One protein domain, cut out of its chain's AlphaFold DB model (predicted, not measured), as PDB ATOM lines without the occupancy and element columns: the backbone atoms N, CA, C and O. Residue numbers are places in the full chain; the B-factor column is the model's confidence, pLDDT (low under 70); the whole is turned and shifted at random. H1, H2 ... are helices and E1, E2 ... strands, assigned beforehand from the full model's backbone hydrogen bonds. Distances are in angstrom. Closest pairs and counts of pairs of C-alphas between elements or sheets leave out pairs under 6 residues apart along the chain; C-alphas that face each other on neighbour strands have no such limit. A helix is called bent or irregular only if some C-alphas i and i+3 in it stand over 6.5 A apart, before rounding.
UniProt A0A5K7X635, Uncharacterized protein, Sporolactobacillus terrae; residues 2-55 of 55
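What this domain is: This is residues 2 to 55 of the 55 residues of an uncharacterized protein of Sporolactobacillus terrae (UniProt A0A5K7X635). With little regular structure, this is a two-stranded hairpin, E1 and E2, with the short helix H1 at one end, the loop tip 29 to 34 sticking out at the other, and residues 2 to 14 as a free arm. The 54 printed residues hold E1, E2, H1 in that order, an antiparallel sheet, class mixed, with 18 residues in named elements. It is only just extended, close to loose, radius of gyration of the C-alphas 15.4 A, spanning 45 by 30 by 23 A.

Where its parts are: Find C-alpha 20 at (-49.639, 8.318, -27.084); E1 runs from there to residue 24, 12.9 A. E2, residues 38 to 42, covers 12.7 A. H1, residues 43 to 50, ends at (-37.908, 9.970, -24.369); it is irregular, C-alphas 44 and 47 being 7.2 A apart.

How they stand to each other: In the hairpin E1 and E2, at 162 degrees, look for N 21 and O 41, 2.9 A, within hydrogen-bond range. The closest C-alphas of E1 and H1, Ala 20 and His 43, are 4.9 A apart. In H1, 2 of 4 O i to N i+4 pairs and 4 of 5 O i to N i+3 pairs are within range.

The domain as a whole: The C-alphas farthest apart, Lys 2 and Asp 33, span 46.3 A. The printed part has no cut; the link E1 to E2 is long. pLDDT is under 70 at residues 2 to 4, 6, 26 to 36 and 55.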
ATOM      1  N   LYS A   2     -29.129  29.661 -44.460       54.88
ATOM      2  CA  LYS A   2     -29.360  28.204 -44.531       54.88
ATOM      3  C   LYS A   2     -30.296  27.910 -45.710       54.88
ATOM      4  O   LYS A   2     -31.367  28.504 -45.780       54.88
ATOM      5  N   LYS A   3     -29.886  27.022 -46.621       62.78
ATOM      6  CA  LYS A   3     -30.780  26.433 -47.628       62.78
ATOM      7  C   LYS A   3     -31.796  25.569 -46.881       62.78
ATOM      8  O   LYS A   3     -31.401  24.585 -46.270       62.78
ATOM      9  N   ILE A   4     -33.060  25.971 -46.889       65.94
ATOM     10  CA  ILE A   4     -34.166  25.110 -46.469       65.94
ATOM     11  C   ILE A   4     -34.530  24.293 -47.709       65.94
ATOM     12  O   ILE A   4     -34.705  24.873 -48.784       65.94
ATOM     13  N   GLU A   5     -34.543  22.966 -47.598       70.75
ATOM     14  CA  GLU A   5     -34.960  22.102 -48.702       70.75
ATOM     15  C   GLU A   5     -36.410  22.444 -49.079       70.75
ATOM     16  O   GLU A   5     -37.267  22.526 -48.191       70.75
ATOM     17  N   PRO A   6     -36.713  22.689 -50.368       61.44
ATOM     18  CA  PRO A   6     -38.095  22.875 -50.776       61.44
ATOM     19  C   PRO A   6     -38.862  21.607 -50.377       61.44
ATOM     20  O   PRO A   6     -38.375  20.506 -50.609       61.44
ATOM     21  N   PHE A   7     -40.031  21.776 -49.752       72.94
ATOM     22  CA  PHE A   7     -40.944  20.720 -49.272       72.94
ATOM     23  C   PHE A   7     -40.704  20.111 -47.876       72.94
ATOM     24  O   PHE A   7     -41.493  19.254 -47.476       72.94
ATOM     25  N   VAL A   8     -39.725  20.566 -47.085       71.75
ATOM     26  CA  VAL A   8     -39.626  20.153 -45.668       71.75
ATOM     27  C   VAL A   8     -40.481  21.068 -44.790       71.75
ATOM     28  O   VAL A   8     -40.263  22.278 -44.729       71.75
ATOM     29  N   PHE A   9     -41.464  20.482 -44.108       73.19
ATOM     30  CA  PHE A   9     -42.303  21.174 -43.134       73.19
ATOM     31  C   PHE A   9     -41.891  20.774 -41.720       73.19
ATOM     32  O   PHE A   9     -42.248  19.701 -41.237       73.19
ATOM     33  N   ASP A  10     -41.183  21.671 -41.038       77.69
ATOM     34  CA  ASP A  10     -40.900  21.521 -39.616       77.69
ATOM     35  C   ASP A  10     -42.141  21.911 -38.810       77.69
ATOM     36  O   ASP A  10     -42.493  23.088 -38.697       77.69
ATOM     37  N   LYS A  11     -42.807  20.918 -38.218       81.88
ATOM     38  CA  LYS A  11     -43.870  21.150 -37.238       81.88
ATOM     39  C   LYS A  11     -43.342  20.849 -35.842       81.88
ATOM     40  O   LYS A  11     -42.935  19.729 -35.552       81.88
ATOM     41  N   LYS A  12     -43.392  21.847 -34.958       86.56
ATOM     42  CA  LYS A  12     -43.177  21.643 -33.523       86.56
ATOM     43  C   LYS A  12     -44.503  21.239 -32.891       86.56
ATOM     44  O   LYS A  12     -45.487  21.953 -33.062       86.56
ATOM     45  N   ILE A  13     -44.521  20.102 -32.202       85.69
ATOM     46  CA  ILE A  13     -45.690  19.594 -31.480       85.69
ATOM     47  C   ILE A  13     -45.321  19.541 -29.990       85.69
ATOM     48  O   ILE A  13     -44.315  18.908 -29.656       85.69
ATOM     49  N   PRO A  14     -46.066  20.233 -29.114       90.00
ATOM     50  CA  PRO A  14     -45.904  20.119 -27.668       90.00
ATOM     51  C   PRO A  14     -46.190  18.691 -27.176       90.00
ATOM     52  O   PRO A  14     -47.070  18.016 -27.705       90.00
ATOM     53  N   LEU A  15     -45.448  18.201 -26.175       87.00
ATOM     54  CA  LEU A  15     -45.628  16.829 -25.668       87.00
ATOM     55  C   LEU A  15     -46.993  16.624 -24.993       87.00
ATOM     56  O   LEU A  15     -47.542  15.530 -25.054       87.00
ATOM     57  N   ASP A  16     -47.530  17.674 -24.374       88.81
ATOM     58  CA  ASP A  16     -48.865  17.766 -23.770       88.81
ATOM     59  C   ASP A  16     -50.006  17.563 -24.776       88.81
ATOM     60  O   ASP A  16     -51.091  17.147 -24.385       88.81
ATOM     61  N   GLU A  17     -49.750  17.767 -26.069       91.12
ATOM     62  CA  GLU A  17     -50.717  17.513 -27.144       91.12
ATOM     63  C   GLU A  17     -50.650  16.073 -27.696       91.12
ATOM     64  O   GLU A  17     -51.384  15.733 -28.624       91.12
ATOM     65  N   ILE A  18     -49.761  15.215 -27.175       91.69
ATOM     66  CA  ILE A  18     -49.562  13.848 -27.680       91.69
ATOM     67  C   ILE A  18     -50.308  12.838 -26.807       91.69
ATOM     68  O   ILE A  18     -49.861  12.523 -25.708       91.69
ATOM     69  N   ASP A  19     -51.371  12.231 -27.333       93.00
ATOM     70  CA  ASP A  19     -52.141  11.207 -26.605       93.00
ATOM     71  C   ASP A  19     -51.326   9.939 -26.289       93.00
ATOM     72  O   ASP A  19     -51.444   9.348 -25.214       93.00
ATOM     73  N   ALA A  20     -50.505   9.483 -27.241       92.75
ATOM     74  CA  ALA A  20     -49.639   8.318 -27.084       92.75
ATOM     75  C   ALA A  20     -48.517   8.300 -28.130       92.75
ATOM     76  O   ALA A  20     -48.701   8.745 -29.265       92.75
ATOM     77  N   LEU A  21     -47.380   7.695 -27.778       91.75
ATOM     78  CA  LEU A  21     -46.340   7.324 -28.737       91.75
ATOM     79  C   LEU A  21     -46.479   5.854 -29.126       91.75
ATOM     80  O   LEU A  21     -46.708   4.987 -28.283       91.75
ATOM     81  N   ILE A  22     -46.305   5.567 -30.415       89.81
ATOM     82  CA  ILE A  22     -46.269   4.202 -30.937       89.81
ATOM     83  C   ILE A  22     -44.853   3.917 -31.419       89.81
ATOM     84  O   ILE A  22     -44.412   4.454 -32.433       89.81
ATOM     85  N   GLU A  23     -44.144   3.054 -30.700       87.31
ATOM     86  CA  GLU A  23     -42.866   2.515 -31.149       87.31
ATOM     87  C   GLU A  23     -43.126   1.288 -32.029       87.31
ATOM     88  O   GLU A  23     -43.766   0.323 -31.603       87.31
ATOM     89  N   MET A  24     -42.612   1.307 -33.259       82.50
ATOM     90  CA  MET A  24     -42.677   0.174 -34.181       82.50
ATOM     91  C   MET A  24     -41.307  -0.495 -34.267       82.50
ATOM     92  O   MET A  24     -40.342   0.127 -34.704       82.50
ATOM     93  N   LYS A  25     -41.215  -1.774 -33.887       73.81
ATOM     94  CA  LYS A  25     -39.946  -2.529 -33.922       73.81
ATOM     95  C   LYS A  25     -39.645  -3.157 -35.285       73.81
ATOM     96  O   LYS A  25     -38.524  -3.594 -35.529       73.81
ATOM     97  N   LYS A  26     -40.641  -3.222 -36.172       67.44
ATOM     98  CA  LYS A  26     -40.548  -3.816 -37.511       67.44
ATOM     99  C   LYS A  26     -41.064  -2.855 -38.585       67.44
ATOM    100  O   LYS A  26     -41.831  -1.945 -38.258       67.44
ATOM    101  N   PRO A  27     -40.665  -3.052 -39.857       60.25
ATOM    102  CA  PRO A  27     -41.146  -2.235 -40.964       60.25
ATOM    103  C   PRO A  27     -42.676  -2.216 -41.021       60.25
ATOM    104  O   PRO A  27     -43.323  -3.233 -40.789       60.25
ATOM    105  N   ILE A  28     -43.246  -1.071 -41.407       60.16
ATOM    106  CA  ILE A  28     -44.699  -0.844 -41.554       60.16
ATOM    107  C   ILE A  28     -45.325  -1.772 -42.623       60.16
ATOM    108  O   ILE A  28     -46.545  -1.894 -42.709       60.16
ATOM    109  N   LEU A  29     -44.499  -2.440 -43.440       63.09
ATOM    110  CA  LEU A  29     -44.910  -3.407 -44.458       63.09
ATOM    111  C   LEU A  29     -45.622  -4.604 -43.816       63.09
ATOM    112  O   LEU A  29     -45.008  -5.558 -43.345       63.09
ATOM    113  N   LYS A  30     -46.953  -4.526 -43.814       56.91
ATOM    114  CA  LYS A  30     -47.850  -5.574 -43.335       56.91
ATOM    115  C   LYS A  30     -47.812  -6.747 -44.310       56.91
ATOM    116  O   LYS A  30     -48.372  -6.667 -45.400       56.91
ATOM    117  N   PHE A  31     -47.190  -7.850 -43.914       66.94
ATOM    118  CA  PHE A  31     -47.442  -9.139 -44.554       66.94
ATOM    119  C   PHE A  31     -48.666  -9.769 -43.890       66.94
ATOM    120  O   PHE A  31     -48.841  -9.645 -42.679       66.94
ATOM    121  N   LYS A  32     -49.526 -10.418 -44.686       65.56
ATOM    122  CA  LYS A  32     -50.870 -10.896 -44.301       65.56
ATOM    123  C   LYS A  32     -50.897 -11.753 -43.019       65.56
ATOM    124  O   LYS A  32     -51.924 -11.798 -42.353       65.56
ATOM    125  N   ASP A  33     -49.757 -12.340 -42.652       69.38
ATOM    126  CA  ASP A  33     -49.599 -13.283 -41.542       69.38
ATOM    127  C   ASP A  33     -48.574 -12.833 -40.476       69.38
ATOM    128  O   ASP A  33     -48.214 -13.607 -39.587       69.38
ATOM    129  N   GLN A  34     -48.081 -11.588 -40.531       67.50
ATOM    130  CA  GLN A  34     -47.165 -11.056 -39.516       67.50
ATOM    131  C   GLN A  34     -47.920 -10.271 -38.442       67.50
ATOM    132  O   GLN A  34     -48.605  -9.291 -38.726       67.50
ATOM    133  N   LYS A  35     -47.753 -10.680 -37.178       66.56
ATOM    134  CA  LYS A  35     -48.230  -9.900 -36.032       66.56
ATOM    135  C   LYS A  35     -47.449  -8.585 -35.959       66.56
ATOM    136  O   LYS A  35     -46.219  -8.601 -35.964       66.56
ATOM    137  N   GLU A  36     -48.166  -7.463 -35.881       69.62
ATOM    138  CA  GLU A  36     -47.562  -6.156 -35.606       69.62
ATOM    139  C   GLU A  36     -46.882  -6.192 -34.229       69.62
ATOM    140  O   GLU A  36     -47.537  -6.392 -33.206       69.62
ATOM    141  N   GLU A  37     -45.568  -5.981 -34.196       77.00
ATOM    142  CA  GLU A  37     -44.823  -5.753 -32.956       77.00
ATOM    143  C   GLU A  37     -44.700  -4.248 -32.728       77.00
ATOM    144  O   GLU A  37     -43.798  -3.585 -33.252       77.00
ATOM    145  N   ARG A  38     -45.657  -3.714 -31.965       82.75
ATOM    146  CA  ARG A  38     -45.708  -2.306 -31.571       82.75
ATOM    147  C   ARG A  38     -45.799  -2.161 -30.059       82.75
ATOM    148  O   ARG A  38     -46.554  -2.888 -29.413       82.75
ATOM    149  N   THR A  39     -45.073  -1.193 -29.518       88.56
ATOM    150  CA  THR A  39     -45.208  -0.753 -28.129       88.56
ATOM    151  C   THR A  39     -46.021   0.535 -28.131       88.56
ATOM    152  O   THR A  39     -45.674   1.475 -28.846       88.56
ATOM    153  N   LYS A  40     -47.106   0.592 -27.354       91.62
ATOM    154  CA  LYS A  40     -47.820   1.846 -27.088       91.62
ATOM    155  C   LYS A  40     -47.301   2.426 -25.775       91.62
ATOM    156  O   LYS A  40     -47.298   1.728 -24.767       91.62
ATOM    157  N   ILE A  41     -46.862   3.677 -25.811       94.19
ATOM    158  CA  ILE A  41     -46.444   4.462 -24.654       94.19
ATOM    159  C   ILE A  41     -47.536   5.502 -24.423       94.19
ATOM    160  O   ILE A  41     -47.782   6.347 -25.285       94.19
ATOM    161  N   GLU A  42     -48.228   5.408 -23.291       95.12
ATOM    162  CA  GLU A  42     -49.305   6.336 -22.937       95.12
ATOM    163  C   GLU A  42     -48.750   7.724 -22.604       95.12
ATOM    164  O   GLU A  42     -47.605   7.842 -22.168       95.12
ATOM    165  N   HIS A  43     -49.577   8.764 -22.763       93.88
ATOM    166  CA  HIS A  43     -49.220  10.168 -22.527       93.88
ATOM    167  C   HIS A  43     -48.331  10.398 -21.291       93.88
ATOM    168  O   HIS A  43     -47.257  10.995 -21.379       93.88
ATOM    169  N   GLN A  44     -48.753   9.861 -20.144       93.38
ATOM    170  CA  GLN A  44     -48.073  10.013 -18.853       93.38
ATOM    171  C   GLN A  44     -46.624   9.487 -18.842       93.38
ATOM    172  O   GLN A  44     -45.788   9.991 -18.094       93.38
ATOM    173  N   ASP A  45     -46.314   8.506 -19.692       93.94
ATOM    174  CA  ASP A  45     -45.022   7.824 -19.750       93.94
ATOM    175  C   ASP A  45     -44.121   8.368 -20.871       93.94
ATOM    176  O   ASP A  45     -42.930   8.051 -20.912       93.94
ATOM    177  N   ILE A  46     -44.654   9.220 -21.760       93.25
ATOM    178  CA  ILE A  46     -43.943   9.760 -22.932       93.25
ATOM    179  C   ILE A  46     -42.634  10.429 -22.526       93.25
ATOM    180  O   ILE A  46     -41.583  10.142 -23.098       93.25
ATOM    181  N   LYS A  47     -42.676  11.308 -21.524       91.88
ATOM    182  CA  LYS A  47     -41.490  12.052 -21.092       91.88
ATOM    183  C   LYS A  47     -40.395  11.111 -20.587       91.88
ATOM    184  O   LYS A  47     -39.262  11.178 -21.055       91.88
ATOM    185  N   ALA A  48     -40.759  10.196 -19.689       93.31
ATOM    186  CA  ALA A  48     -39.835   9.222 -19.116       93.31
ATOM    187  C   ALA A  48     -39.278   8.253 -20.171       93.31
ATOM    188  O   ALA A  48     -38.168   7.746 -20.027       93.31
ATOM    189  N   TYR A  49     -40.052   7.972 -21.219       92.50
ATOM    190  CA  TYR A  49     -39.614   7.167 -22.348       92.50
ATOM    191  C   TYR A  49     -38.565   7.901 -23.191       92.50
ATOM    192  O   TYR A  49     -37.500   7.344 -23.452       92.50
ATOM    193  N   LEU A  50     -38.827   9.159 -23.563       90.56
ATOM    194  CA  LEU A  50     -37.908   9.970 -24.369       90.56
ATOM    195  C   LEU A  50     -36.571  10.220 -23.658       90.56
ATOM    196  O   LEU A  50     -35.527  10.159 -24.296       90.56
ATOM    197  N   GLU A  51     -36.585  10.434 -22.341       93.06
ATOM    198  CA  GLU A  51     -35.370  10.614 -21.526       93.06
ATOM    199  C   GLU A  51     -34.465   9.369 -21.489       93.06
ATOM    200  O   GLU A  51     -33.277   9.478 -21.190       93.06
ATOM    201  N   LYS A  52     -35.008   8.183 -21.791       91.88
ATOM    202  CA  LYS A  52     -34.263   6.914 -21.828       91.88
ATOM    203  C   LYS A  52     -33.724   6.567 -23.214       91.88
ATOM    204  O   LYS A  52     -32.996   5.579 -23.333       91.88
ATOM    205  N   LEU A  53     -34.089   7.317 -24.256       85.88
ATOM    206  CA  LEU A  53     -33.584   7.062 -25.600       85.88
ATOM    207  C   LEU A  53     -32.108   7.484 -25.695       85.88
ATOM    208  O   LEU A  53     -31.756   8.567 -25.223       85.88
ATOM    209  N   PRO A  54     -31.232   6.658 -26.296       78.88
ATOM    210  CA  PRO A  54     -29.865   7.076 -26.580       78.88
ATOM    211  C   PRO A  54     -29.890   8.242 -27.581       78.88
ATOM    212  O   PRO A  54     -30.573   8.160 -28.604       78.88
ATOM    213  N   GLY A  55     -29.191   9.328 -27.236       62.97
ATOM    214  CA  GLY A  55     -29.063  10.543 -28.053       62.97
ATOM    215  C   GLY A  55     -27.969  10.470 -29.108       62.97
ATOM    216  O   GLY A  55     -27.061   9.617 -28.970       62.97
TER     217      GLY A  55